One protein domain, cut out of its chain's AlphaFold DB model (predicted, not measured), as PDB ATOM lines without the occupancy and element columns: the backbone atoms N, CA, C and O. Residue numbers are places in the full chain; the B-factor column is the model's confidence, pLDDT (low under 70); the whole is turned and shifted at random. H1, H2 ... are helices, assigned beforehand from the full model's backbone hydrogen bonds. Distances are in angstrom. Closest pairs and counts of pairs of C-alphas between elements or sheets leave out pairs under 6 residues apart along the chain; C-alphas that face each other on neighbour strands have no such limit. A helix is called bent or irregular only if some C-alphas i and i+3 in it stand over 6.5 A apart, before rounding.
ATOM      1  N   TRP A 119      -8.514  70.536  11.251       84.88
ATOM      2  CA  TRP A 119      -7.053  70.497  11.200       84.88
ATOM      3  C   TRP A 119      -6.432  69.938  12.489       84.88
ATOM      4  O   TRP A 119      -5.362  69.332  12.451       84.88
ATOM      5  N   GLU A 120      -7.079  70.140  13.640       86.12
ATOM      6  CA  GLU A 120      -6.616  69.601  14.921       86.12
ATOM      7  C   GLU A 120      -6.846  68.103  14.972       86.12
ATOM      8  O   GLU A 120      -5.965  67.354  15.393       86.12
ATOM      9  N   LEU A 121      -8.008  67.668  14.480       88.06
ATOM     10  CA  LEU A 121      -8.324  66.260  14.328       88.06
ATOM     11  C   LEU A 121      -7.313  65.574  13.400       88.06
ATOM     12  O   LEU A 121      -6.799  64.513  13.748       88.06
ATOM     13  N   ASP A 122      -6.951  66.204  12.284       88.38
ATOM     14  CA  ASP A 122      -5.929  65.699  11.365       88.38
ATOM     15  C   ASP A 122      -4.554  65.547  12.031       88.38
ATOM     16  O   ASP A 122      -3.849  64.565  11.783       88.38
ATOM     17  N   VAL A 123      -4.151  66.504  12.875       88.31
ATOM     18  CA  VAL A 123      -2.890  66.427  13.631       88.31
ATOM     19  C   VAL A 123      -2.927  65.265  14.623       88.31
ATOM     20  O   VAL A 123      -1.987  64.471  14.651       88.31
ATOM     21  N   ILE A 124      -4.022  65.121  15.375       90.62
ATOM     22  CA  ILE A 124      -4.211  64.013  16.322       90.62
ATOM     23  C   ILE A 124      -4.181  62.672  15.582       90.62
ATOM     24  O   ILE A 124      -3.494  61.749  16.008       90.62
ATOM     25  N   MET A 125      -4.884  62.552  14.453       91.81
ATOM     26  CA  MET A 125      -4.910  61.323  13.655       91.81
ATOM     27  C   MET A 125      -3.516  60.932  13.161       91.81
ATOM     28  O   MET A 125      -3.159  59.757  13.233       91.81
ATOM     29  N   ARG A 126      -2.713  61.896  12.692       90.88
ATOM     30  CA  ARG A 126      -1.334  61.644  12.243       90.88
ATOM     31  C   ARG A 126      -0.440  61.172  13.386       90.88
ATOM     32  O   ARG A 126       0.255  60.176  13.219       90.88
ATOM     33  N   ASP A 127      -0.492  61.846  14.534       91.81
ATOM     34  CA  ASP A 127       0.286  61.464  15.718       91.81
ATOM     35  C   ASP A 127      -0.077  60.047  16.191       91.81
ATOM     36  O   ASP A 127       0.792  59.189  16.372       91.81
ATOM     37  N   ARG A 128      -1.380  59.755  16.284       93.56
ATOM     38  CA  ARG A 128      -1.881  58.427  16.657       93.56
ATOM     39  C   ARG A 128      -1.470  57.356  15.659       93.56
ATOM     40  O   ARG A 128      -1.047  56.288  16.088       93.56
ATOM     41  N   PHE A 129      -1.563  57.635  14.363       95.00
ATOM     42  CA  PHE A 129      -1.138  56.708  13.320       95.00
ATOM     43  C   PHE A 129       0.349  56.361  13.451       95.00
ATOM     44  O   PHE A 129       0.693  55.184  13.513       95.00
ATOM     45  N   THR A 130       1.227  57.366  13.563       94.56
ATOM     46  CA  THR A 130       2.672  57.142  13.718       94.56
ATOM     47  C   THR A 130       2.980  56.333  14.972       94.56
ATOM     48  O   THR A 130       3.754  55.379  14.906       94.56
ATOM     49  N   LYS A 131       2.331  56.656  16.096       95.50
ATOM     50  CA  LYS A 131       2.522  55.931  17.352       95.50
ATOM     51  C   LYS A 131       2.058  54.477  17.263       95.50
ATOM     52  O   LYS A 131       2.791  53.591  17.680       95.50
ATOM     53  N   LEU A 132       0.880  54.223  16.690       96.69
ATOM     54  CA  LEU A 132       0.358  52.866  16.498       96.69
ATOM     55  C   LEU A 132       1.265  52.038  15.586       96.69
ATOM     56  O   LEU A 132       1.566  50.895  15.912       96.69
ATOM     57  N   MET A 133       1.744  52.619  14.481       95.62
ATOM     58  CA  MET A 133       2.700  51.960  13.586       95.62
ATOM     59  C   MET A 133       3.993  51.597  14.319       95.62
ATOM     60  O   MET A 133       4.438  50.454  14.244       95.62
ATOM     61  N   GLN A 134       4.570  52.547  15.059       96.81
ATOM     62  CA  GLN A 134       5.800  52.326  15.812       96.81
ATOM     63  C   GLN A 134       5.620  51.233  16.873       96.81
ATOM     64  O   GLN A 134       6.382  50.271  16.885       96.81
ATOM     65  N   THR A 135       4.581  51.330  17.706       96.81
ATOM     66  CA  THR A 135       4.301  50.334  18.748       96.81
ATOM     67  C   THR A 135       4.017  48.953  18.153       96.81
ATOM     68  O   THR A 135       4.506  47.958  18.676       96.81
ATOM     69  N   SER A 136       3.304  48.861  17.027       96.69
ATOM     70  CA  SER A 136       3.079  47.579  16.334       96.69
ATOM     71  C   SER A 136       4.391  46.943  15.859       96.69
ATOM     72  O   SER A 136       4.587  45.740  15.990       96.69
ATOM     73  N   ILE A 137       5.315  47.740  15.317       96.12
ATOM     74  CA  ILE A 137       6.617  47.247  14.846       96.12
ATOM     75  C   ILE A 137       7.497  46.817  16.027       96.12
ATOM     76  O   ILE A 137       8.060  45.725  15.998       96.12
ATOM     77  N   GLU A 138       7.582  47.637  17.075       96.81
ATOM     78  CA  GLU A 138       8.359  47.339  18.287       96.81
ATOM     79  C   GLU A 138       7.844  46.078  19.002       96.81
ATOM     80  O   GLU A 138       8.630  45.243  19.457       96.81
ATOM     81  N   THR A 139       6.522  45.896  19.068       96.12
ATOM     82  CA  THR A 139       5.907  44.700  19.668       96.12
ATOM     83  C   THR A 139       6.135  43.452  18.821       96.12
ATOM     84  O   THR A 139       6.426  42.392  19.374       96.12
ATOM     85  N   LEU A 140       6.087  43.552  17.488       96.06
ATOM     86  CA  LEU A 140       6.456  42.445  16.600       96.06
ATOM     87  C   LEU A 140       7.926  42.049  16.765       96.06
ATOM     88  O   LEU A 140       8.217  40.864  16.899       96.06
ATOM     89  N   GLN A 141       8.839  43.022  16.819       95.88
ATOM     90  CA  GLN A 141      10.261  42.774  17.080       95.88
ATOM     91  C   GLN A 141      10.463  42.075  18.427       95.88
ATOM     92  O   GLN A 141      11.083  41.018  18.481       95.88
ATOM     93  N   SER A 142       9.831  42.587  19.487       94.06
ATOM     94  CA  SER A 142       9.860  41.964  20.818       94.06
ATOM     95  C   SER A 142       9.272  40.548  20.816       94.06
ATOM     96  O   SER A 142       9.710  39.688  21.577       94.06
ATOM     97  N   THR A 143       8.276  40.279  19.966       92.25
ATOM     98  CA  THR A 143       7.694  38.936  19.805       92.25
ATOM     99  C   THR A 143       8.697  37.979  19.162       92.25
ATOM    100  O   THR A 143       8.821  36.844  19.611       92.25
ATOM    101  N   VAL A 144       9.431  38.429  18.139       92.88
ATOM    102  CA  VAL A 144      10.489  37.633  17.495       92.88
ATOM    103  C   VAL A 144      11.608  37.333  18.489       92.88
ATOM    104  O   VAL A 144      11.958  36.169  18.662       92.88
ATOM    105  N   GLU A 145      12.093  38.346  19.209       91.31
ATOM    106  CA  GLU A 145      13.124  38.182  20.244       91.31
ATOM    107  C   GLU A 145      12.699  37.181  21.330       91.31
ATOM    108  O   GLU A 145      13.491  36.339  21.753       91.31
ATOM    109  N   LEU A 146      11.432  37.224  21.757       88.88
ATOM    110  CA  LEU A 146      10.881  36.294  22.742       88.88
ATOM    111  C   LEU A 146      10.877  34.841  22.240       88.88
ATOM    112  O   LEU A 146      11.192  33.928  23.004       88.88
ATOM    113  N   VAL A 147      10.523  34.622  20.971       89.50
ATOM    114  CA  VAL A 147      10.508  33.284  20.356       89.50
ATOM    115  C   VAL A 147      11.931  32.757  20.151       89.50
ATOM    116  O   VAL A 147      12.185  31.582  20.407       89.50
ATOM    117  N   GLU A 148      12.876  33.608  19.745       88.81
ATOM    118  CA  GLU A 148      14.286  33.227  19.581       88.81
ATOM    119  C   GLU A 148      14.961  32.890  20.917       88.81
ATOM    120  O   GLU A 148      15.732  31.932  21.002       88.81
ATOM    121  N   ALA A 149      14.655  33.646  21.975       87.06
ATOM    122  CA  ALA A 149      15.215  33.422  23.305       87.06
ATOM    123  C   ALA A 149      14.715  32.121  23.960       87.06
ATOM    124  O   ALA A 149      15.392  31.576  24.836       87.06
ATOM    125  N   LEU A 150      13.539  31.624  23.561       83.25
ATOM    126  CA  LEU A 150      12.870  30.473  24.168       83.25
ATOM    127  C   LEU A 150      12.462  29.452  23.089       83.25
ATOM    128  O   LEU A 150      11.289  29.369  22.733       83.25
ATOM    129  N   PRO A 151      13.384  28.605  22.597       77.38
ATOM    130  CA  PRO A 151      13.090  27.642  21.527       77.38
ATOM    131  C   PRO A 151      12.088  26.543  21.927       77.38
ATOM    132  O   PRO A 151      11.527  25.875  21.062       77.38
ATOM    133  N   GLU A 152      11.847  26.344  23.227       77.12
ATOM    134  CA  GLU A 152      10.826  25.420  23.749       77.12
ATOM    135  C   GLU A 152       9.412  26.038  23.759       77.12
ATOM    136  O   GLU A 152       8.428  25.357  24.074       77.12
ATOM    137  N   LEU A 153       9.295  27.314  23.369       80.88
ATOM    138  CA  LEU A 153       8.041  28.046  23.329       80.88
ATOM    139  C   LEU A 153       7.083  27.498  22.272       80.88
ATOM    140  O   LEU A 153       7.318  27.563  21.067       80.88
ATOM    141  N   SER A 154       5.942  26.987  22.735       79.88
ATOM    142  CA  SER A 154       4.878  26.491  21.868       79.88
ATOM    143  C   SER A 154       4.017  27.656  21.371       79.88
ATOM    144  O   SER A 154       3.100  28.093  22.074       79.88
ATOM    145  N   VAL A 155       4.289  28.145  20.162       85.69
ATOM    146  CA  VAL A 155       3.444  29.151  19.499       85.69
ATOM    147  C   VAL A 155       2.185  28.472  18.960       85.69
ATOM    148  O   VAL A 155       2.248  27.612  18.084       85.69
ATOM    149  N   LEU A 156       1.021  28.841  19.494       89.75
ATOM    150  CA  LEU A 156      -0.267  28.338  19.013       89.75
ATOM    151  C   LEU A 156      -0.673  28.997  17.692       89.75
ATOM    152  O   LEU A 156      -0.402  30.175  17.460       89.75
ATOM    153  N   GLU A 157      -1.452  28.275  16.888       92.31
ATOM    154  CA  GLU A 157      -1.989  28.748  15.603       92.31
ATOM    155  C   GLU A 157      -2.758  30.078  15.732       92.31
ATOM    156  O   GLU A 157      -2.658  30.958  14.880       92.31
ATOM    157  N   ARG A 158      -3.469  30.298  16.847       93.50
ATOM    158  CA  ARG A 158      -4.155  31.578  17.102       93.50
ATOM    159  C   ARG A 158      -3.203  32.776  17.230       93.50
ATOM    160  O   ARG A 158      -3.599  33.898  16.946       93.50
ATOM    161  N   VAL A 159      -1.984  32.556  17.726       93.69
ATOM    162  CA  VAL A 159      -0.969  33.609  17.872       93.69
ATOM    163  C   VAL A 159      -0.339  33.858  16.509       93.69
ATOM    164  O   VAL A 159      -0.258  35.004  16.079       93.69
ATOM    165  N   GLN A 160      -0.007  32.783  15.787       93.38
ATOM    166  CA  GLN A 160       0.496  32.855  14.416       93.38
ATOM    167  C   GLN A 160      -0.453  33.645  13.504       93.38
ATOM    168  O   GLN A 160      -0.031  34.602  12.866       93.38
ATOM    169  N   THR A 161      -1.740  33.297  13.491       95.81
ATOM    170  CA  THR A 161      -2.757  33.978  12.670       95.81
ATOM    171  C   THR A 161      -2.910  35.457  13.020       95.81
ATOM    172  O   THR A 161      -3.082  36.281  12.120       95.81
ATOM    173  N   ARG A 162      -2.812  35.834  14.304       95.81
ATOM    174  CA  ARG A 162      -2.821  37.245  14.728       95.81
ATOM    175  C   ARG A 162      -1.604  38.001  14.207       95.81
ATOM    176  O   ARG A 162      -1.781  39.081  13.650       95.81
ATOM    177  N   VAL A 163      -0.408  37.428  14.347       95.94
ATOM    178  CA  VAL A 163       0.843  38.017  13.844       95.94
ATOM    179  C   VAL A 163       0.803  38.149  12.323       95.94
ATOM    180  O   VAL A 163       1.069  39.227  11.803       95.94
ATOM    181  N   GLU A 164       0.400  37.101  11.606       95.12
ATOM    182  CA  GLU A 164       0.278  37.127  10.147       95.12
ATOM    183  C   GLU A 164      -0.721  38.196   9.695       95.12
ATOM    184  O   GLU A 164      -0.411  39.015   8.830       95.12
ATOM    185  N   THR A 165      -1.895  38.255  10.331       94.62
ATOM    186  CA  THR A 165      -2.901  39.271  10.009       94.62
ATOM    187  C   THR A 165      -2.368  40.674  10.304       94.62
ATOM    188  O   THR A 165      -2.513  41.559   9.465       94.62
ATOM    189  N   ALA A 166      -1.701  40.894  11.439       96.00
ATOM    190  CA  ALA A 166      -1.092  42.183  11.760       96.00
ATOM    191  C   ALA A 166      -0.057  42.612  10.708       96.00
ATOM    192  O   ALA A 166      -0.124  43.734  10.208       96.00
ATOM    193  N   VAL A 167       0.845  41.707  10.314       94.56
ATOM    194  CA  VAL A 167       1.854  41.960   9.276       94.56
ATOM    195  C   VAL A 167       1.187  42.285   7.943       94.56
ATOM    196  O   VAL A 167       1.532  43.295   7.341       94.56
ATOM    197  N   THR A 168       0.167  41.528   7.524       92.38
ATOM    198  CA  THR A 168      -0.544  41.813   6.261       92.38
ATOM    199  C   THR A 168      -1.183  43.206   6.250       92.38
ATOM    200  O   THR A 168      -1.188  43.879   5.220       92.38
ATOM    201  N   ARG A 169      -1.687  43.681   7.399       92.06
ATOM    202  CA  ARG A 169      -2.241  45.037   7.542       92.06
ATOM    203  C   ARG A 169      -1.152  46.100   7.465       92.06
ATOM    204  O   ARG A 169      -1.346  47.095   6.775       92.06
ATOM    205  N   LEU A 170      -0.012  45.889   8.123       92.69
ATOM    206  CA  LEU A 170       1.131  46.803   8.044       92.69
ATOM    207  C   LEU A 170       1.715  46.858   6.624       92.69
ATOM    208  O   LEU A 170       2.024  47.940   6.130       92.69
ATOM    209  N   GLU A 171       1.807  45.723   5.931       91.25
ATOM    210  CA  GLU A 171       2.248  45.648   4.533       91.25
ATOM    211  C   GLU A 171       1.298  46.398   3.591       91.25
ATOM    212  O   GLU A 171       1.766  47.128   2.715       91.25
ATOM    213  N   ALA A 172      -0.020  46.285   3.807       88.62
ATOM    214  CA  ALA A 172      -1.028  47.017   3.039       88.62
ATOM    215  C   ALA A 172      -0.952  48.542   3.247       88.62
ATOM    216  O   ALA A 172      -1.247  49.298   2.322       88.62
ATOM    217  N   ILE A 173      -0.535  49.002   4.436       90.31
ATOM    218  CA  ILE A 173      -0.274  50.425   4.725       90.31
ATOM    219  C   ILE A 173       0.981  50.913   3.995       90.31
ATOM    220  O   ILE A 173       1.010  52.031   3.489       90.31
ATOM    221  N   LEU A 174       2.035  50.094   3.978       88.06
ATOM    222  CA  LEU A 174       3.329  50.451   3.391       88.06
ATOM    223  C   LEU A 174       3.370  50.277   1.867       88.06
ATOM    224  O   LEU A 174       4.382  50.618   1.255       88.06
ATOM    225  N   CYS A 175       2.300  49.751   1.264       81.12
ATOM    226  CA  CYS A 175       2.213  49.437  -0.163       81.12
ATOM    227  C   CYS A 175       3.418  48.620  -0.650       81.12
ATOM    228  O   CYS A 175       3.968  48.875  -1.724       81.12
ATOM    229  N   ASN A 176       3.886  47.678   0.173       67.69
ATOM    230  CA  ASN A 176       5.096  46.936  -0.147       67.69
ATOM    231  C   ASN A 176       4.782  45.965  -1.297       67.69
ATOM    232  O   ASN A 176       3.942  45.077  -1.161       67.69
ATOM    233  N   SER A 177       5.441  46.157  -2.441       52.56
ATOM    234  CA  SER A 177       5.076  45.648  -3.777       52.56
ATOM    235  C   SER A 177       5.142  44.126  -3.975       52.56
ATOM    236  O   SER A 177       5.110  43.649  -5.107       52.56
ATOM    237  N   ASN A 178       5.291  43.350  -2.904       57.28
ATOM    238  CA  ASN A 178       5.596  41.921  -2.974       57.28
ATOM    239  C   ASN A 178       4.350  41.024  -2.900       57.28
ATOM    240  O   ASN A 178       4.468  39.809  -3.052       57.28
ATOM    241  N   ARG A 179       3.160  41.598  -2.696       57.38
ATOM    242  CA  ARG A 179       1.874  40.890  -2.728       57.38
ATOM    243  C   ARG A 179       0.867  41.664  -3.574       57.38
ATOM    244  O   ARG A 179       0.864  42.890  -3.554       57.38
ATOM    245  N   GLU A 180      -0.020  40.945  -4.261       58.69
ATOM    246  CA  GLU A 180      -1.218  41.471  -4.947       58.69
ATOM    247  C   GLU A 180      -2.270  41.985  -3.938       58.69
ATOM    248  O   GLU A 180      -3.465  41.726  -4.060       58.69
ATOM    249  N   GLN A 181      -1.835  42.658  -2.875       65.00
ATOM    250  CA  GLN A 181      -2.722  43.226  -1.875       65.00
ATOM    251  C   GLN A 181      -3.196  44.598  -2.356       65.00
ATOM    252  O   GLN A 181      -2.390  45.427  -2.789       65.00
ATOM    253  N   GLU A 182      -4.498  44.858  -2.237       69.56
ATOM    254  CA  GLU A 182      -5.050  46.199  -2.416       69.56
ATOM    255  C   GLU A 182      -4.377  47.152  -1.424       69.56
ATOM    256  O   GLU A 182      -4.575  47.086  -0.209       69.56
ATOM    257  N   CYS A 183      -3.529  48.017  -1.969       79.19
ATOM    258  CA  CYS A 183      -2.908  49.106  -1.242       79.19
ATOM    259  C   CYS A 183      -3.992  50.100  -0.834       79.19
ATOM    260  O   CYS A 183      -4.831  50.476  -1.657       79.19
ATOM    261  N   VAL A 184      -3.969  50.550   0.418       79.88
ATOM    262  CA  VAL A 184      -4.885  51.614   0.832       79.88
ATOM    263  C   VAL A 184      -4.361  52.944   0.320       79.88
ATOM    264  O   VAL A 184      -3.184  53.270   0.478       79.88
ATOM    265  N   ASP A 185      -5.246  53.702  -0.323       79.50
ATOM    266  CA  ASP A 185      -4.904  55.010  -0.856       79.50
ATOM    267  C   ASP A 185      -4.409  55.926   0.273       79.50
ATOM    268  O   ASP A 185      -5.059  56.093   1.308       79.50
ATOM    269  N   ALA A 186      -3.257  56.560   0.051       76.19
ATOM    270  CA  ALA A 186      -2.647  57.497   0.987       76.19
ATOM    271  C   ALA A 186      -3.552  58.709   1.283       76.19
ATOM    272  O   ALA A 186      -3.349  59.408   2.284       76.19
ATOM    273  N   SER A 187      -4.534  58.973   0.414       79.62
ATOM    274  CA  SER A 187      -5.523  60.030   0.607       79.62
ATOM    275  C   SER A 187      -6.505  59.731   1.753       79.62
ATOM    276  O   SER A 187      -6.915  60.659   2.458       79.62
ATOM    277  N   ASP A 188      -6.811  58.457   2.026       86.44
ATOM    278  CA  ASP A 188      -7.763  58.062   3.065       86.44
ATOM    279  C   ASP A 188      -7.069  57.800   4.410       86.44
ATOM    280  O   ASP A 188      -6.812  56.680   4.852       86.44
ATOM    281  N   ARG A 189      -6.800  58.895   5.122       85.44
ATOM    282  CA  ARG A 189      -6.197  58.862   6.464       85.44
ATOM    283  C   ARG A 189      -7.000  58.050   7.477       85.44
ATOM    284  O   ARG A 189      -6.417  57.518   8.422       85.44
ATOM    285  N   ARG A 190      -8.328  57.991   7.331       89.62
ATOM    286  CA  ARG A 190      -9.195  57.327   8.311       89.62
ATOM    287  C   ARG A 190      -9.058  55.819   8.198       89.62
ATOM    288  O   ARG A 190      -8.874  55.169   9.225       89.62
ATOM    289  N   SER A 191      -9.091  55.269   6.984       90.25
ATOM    290  CA  SER A 191      -8.869  53.833   6.790       90.25
ATOM    291  C   SER A 191      -7.450  53.419   7.177       90.25
ATOM    292  O   SER A 191      -7.294  52.413   7.870       90.25
ATOM    293  N   LEU A 192      -6.433  54.231   6.862       91.81
ATOM    294  CA  LEU A 192      -5.057  53.993   7.317       91.81
ATOM    295  C   LEU A 192      -4.951  53.921   8.846       91.81
ATOM    296  O   LEU A 192      -4.330  53.003   9.381       91.81
ATOM    297  N   LEU A 193      -5.591  54.849   9.564       93.94
ATOM    298  CA  LEU A 193      -5.618  54.837  11.028       93.94
ATOM    299  C   LEU A 193      -6.342  53.604  11.583       93.94
ATOM    300  O   LEU A 193      -5.878  53.012  12.556       93.94
ATOM    301  N   VAL A 194      -7.459  53.202  10.969       94.06
ATOM    302  CA  VAL A 194      -8.196  51.992  11.363       94.06
ATOM    303  C   VAL A 194      -7.334  50.745  11.168       94.06
ATOM    304  O   VAL A 194      -7.275  49.916  12.073       94.06
ATOM    305  N   MET A 195      -6.623  50.625  10.046       93.00
ATOM    306  CA  MET A 195      -5.729  49.490   9.813       93.00
ATOM    307  C   MET A 195      -4.536  49.482  10.770       93.00
ATOM    308  O   MET A 195      -4.220  48.428  11.315       93.00
ATOM    309  N   ALA A 196      -3.913  50.636  11.033       95.62
ATOM    310  CA  ALA A 196      -2.816  50.740  11.998       95.62
ATOM    311  C   ALA A 196      -3.272  50.351  13.412       95.62
ATOM    312  O   ALA A 196      -2.566  49.649  14.133       95.62
ATOM    313  N   ARG A 197      -4.488  50.754  13.797       96.50
ATOM    314  CA  ARG A 197      -5.099  50.355  15.066       96.50
ATOM    315  C   ARG A 197      -5.344  48.851  15.132       96.50
ATOM    316  O   ARG A 197      -4.980  48.232  16.122       96.50
ATOM    317  N   GLN A 198      -5.943  48.269  14.093       96.06
ATOM    318  CA  GLN A 198      -6.188  46.826  14.030       96.06
ATOM    319  C   GLN A 198      -4.884  46.029  14.086       96.06
ATOM    320  O   GLN A 198      -4.827  45.018  14.776       96.06
ATOM    321  N   ALA A 199      -3.840  46.487  13.388       96.25
ATOM    322  CA  ALA A 199      -2.520  45.880  13.462       96.25
ATOM    323  C   ALA A 199      -1.992  45.906  14.903       96.25
ATOM    324  O   ALA A 199      -1.694  44.842  15.432       96.25
ATOM    325  N   SER A 200      -1.996  47.069  15.562       97.25
ATOM    326  CA  SER A 200      -1.552  47.211  16.958       97.25
ATOM    327  C   SER A 200      -2.342  46.329  17.929       97.25
ATOM    328  O   SER A 200      -1.764  45.698  18.806       97.25
ATOM    329  N   GLU A 201      -3.665  46.249  17.779       97.06
ATOM    330  CA  GLU A 201      -4.501  45.401  18.635       97.06
ATOM    331  C   GLU A 201      -4.187  43.907  18.426       97.06
ATOM    332  O   GLU A 201      -4.183  43.133  19.385       97.06
ATOM    333  N   LEU A 202      -3.893  43.488  17.190       97.00
ATOM    334  CA  LEU A 202      -3.511  42.112  16.869       97.00
ATOM    335  C   LEU A 202      -2.103  41.760  17.364       97.00
ATOM    336  O   LEU A 202      -1.920  40.653  17.875       97.00
ATOM    337  N   THR A 203      -1.132  42.673  17.243       96.62
ATOM    338  CA  THR A 203       0.233  42.470  17.757       96.62
ATOM    339  C   THR A 203       0.229  42.374  19.275       96.62
ATOM    340  O   THR A 203       0.775  41.416  19.821       96.62
ATOM    341  N   ASP A 204      -0.477  43.276  19.959       95.38
ATOM    342  CA  ASP A 204      -0.619  43.245  21.417       95.38
ATOM    343  C   ASP A 204      -1.333  41.967  21.872       95.38
ATOM    344  O   ASP A 204      -0.894  41.292  22.803       95.38
ATOM    345  N   ALA A 205      -2.411  41.573  21.186       94.25
ATOM    346  CA  ALA A 205      -3.132  40.346  21.506       94.25
ATOM    347  C   ALA A 205      -2.300  39.077  21.260       94.25
ATOM    348  O   ALA A 205      -2.580  38.045  21.874       94.25
ATOM    349  N   ALA A 206      -1.333  39.106  20.343       93.31
ATOM    350  CA  ALA A 206      -0.402  38.006  20.118       93.31
ATOM    351  C   ALA A 206       0.690  37.969  21.199       93.31
ATOM    352  O   ALA A 206       0.888  36.927  21.822       93.31
ATOM    353  N   TYR A 207       1.342  39.104  21.462       92.44
ATOM    354  CA  TYR A 207       2.428  39.221  22.435       92.44
ATOM    355  C   TYR A 207       1.958  38.926  23.867       92.44
ATOM    356  O   TYR A 207       2.586  38.149  24.587       92.44
ATOM    357  N   TYR A 208       0.806  39.477  24.263       91.06
ATOM    358  CA  TYR A 208       0.227  39.280  25.596       91.06
ATOM    359  C   TYR A 208      -0.682  38.049  25.706       91.06
ATOM    360  O   TYR A 208      -1.462  37.919  26.656       91.06
ATOM    361  N   ASP A 209      -0.611  37.120  24.753       90.56
ATOM    362  CA  ASP A 209      -1.360  35.880  24.852       90.56
ATOM    363  C   ASP A 209      -0.888  35.065  26.072       90.56
ATOM    364  O   ASP A 209       0.306  34.865  26.304       90.56
ATOM    365  N   HIS A 210      -1.833  34.540  26.859       85.06
ATOM    366  CA  HIS A 210      -1.504  33.796  28.079       85.06
ATOM    367  C   HIS A 210      -0.577  32.597  27.840       85.06
ATOM    368  O   HIS A 210       0.068  32.141  28.776       85.06
ATOM    369  N   THR A 211      -0.515  32.054  26.626       81.38
ATOM    370  CA  THR A 211       0.358  30.919  26.286       81.38
ATOM    371  C   THR A 211       1.778  31.338  25.938       81.38
ATOM    372  O   THR A 211       2.702  30.576  26.211       81.38
ATOM    373  N   MET A 212       1.957  32.566  25.449       80.94
ATOM    374  CA  MET A 212       3.259  33.185  25.198       80.94
ATOM    375  C   MET A 212       3.930  33.611  26.514       80.94
ATOM    376  O   MET A 212       5.135  33.464  26.669       80.94
ATOM    377  N   ILE A 213       3.147  34.051  27.507       69.94
ATOM    378  CA  ILE A 213       3.664  34.499  28.817       69.94
ATOM    379  C   ILE A 213       3.917  33.323  29.788       69.94
ATOM    380  O   ILE A 213       4.810  33.374  30.635       69.94
ATOM    381  N   ARG A 214       3.121  32.245  29.711       56.97
ATOM    382  CA  ARG A 214       3.057  31.208  30.765       56.97
ATOM    383  C   ARG A 214       4.223  30.218  30.781       56.97
ATOM    384  O   ARG A 214       4.404  29.538  31.792       56.97
ATOM    385  N   GLN A 215       5.031  30.134  29.727       55.78
ATOM    386  CA  GLN A 215       6.157  29.195  29.706       55.78
ATOM    387  C   GLN A 215       7.358  29.608  30.573       55.78
ATOM    388  O   GLN A 215       8.246  28.792  30.798       55.78
TER     389      GLN A 215
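What this domain is: This is residues 119 to 215 of the 261 residues of an uncharacterized protein of Phytophthora parasitica (strain INRA-310) (UniProt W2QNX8). Three helices make an up-and-down bundle: the long H1 and the helical hairpin of H2 and H3, with H3 packing on both H1 and H2 while H1 and H2 come less near each other. A wide loop, residues 175 to 188, joins H2 to H3, and the short H4 follows H3 past that helix's last residue. The printed part has 97 residues, with four named helices in the order H1, H2, H3, H4 and no named strand; the class is all helix. It is only just compact, close to loose, with a radius of gyration of the C-alphas of 14.8 A, and its outline is elongated, spanning 49 by 31 by 18 A.

How they stand to each other: H1, residues 119 to 149, H2, residues 157 to 174, and H3, residues 189 to 207, form the bundle, up and down, each helix running against the one before it. H1 and H2 are close but not clearly touching; their closest C-alphas, those of Leu 140 and Val 163, are 7.7 A apart. Their lines stand at a steep tilt of 43 degrees, opposite ways. H2 and H3, a helical hairpin, touch, with the closest C-alphas, those of Ala 166 and Ala 199, 4.3 A apart. They run opposite ways at a shallow tilt of 27 degrees. H3 also touches H1, the closest C-alphas being those of Ser 136 and Ser 200, 4.7 A apart. These two run the same way at a shallow tilt of 27 degrees. H4, residues 210 to 215, is close to H3 but not clearly touching it, with the C-alphas of Ala 206 and Met 212 the closest at 7.9 A. H4 is apart from H1, and only just apart from H2, at 8.5 A. In H1, H2 and H3 every O i to N i+4 pair is within hydrogen-bond range; in H4, 1 of 2 is.

Where its parts are: H1 begins at C-alpha 119, (-7.053, 70.497, 11.200), and is 44.9 A from first to last C-alpha over 31 residues. H2 has 18 residues and is 25.5 A long. H3 begins at C-alpha 189, (-6.197, 58.862, 6.464), and its 19 residues are 26.7 A long. H4, 9.1 A long, ends at C-alpha 215, (6.157, 29.195, 29.706); it is irregular, but only just, with C-alphas 212 and 215 6.7 A apart.

The domain as a whole: The two C-alphas farthest apart are those of Trp 119 and Glu 152, at 50.1 A. The printed part has no cut. The link from H1 to H2 is short, that from H2 to H3 long with 14 residues, and that from H3 to H4 tight. The mean pLDDT of the printed part is 87.7, and residues 176 to 182 and 213 to 215 are under 70.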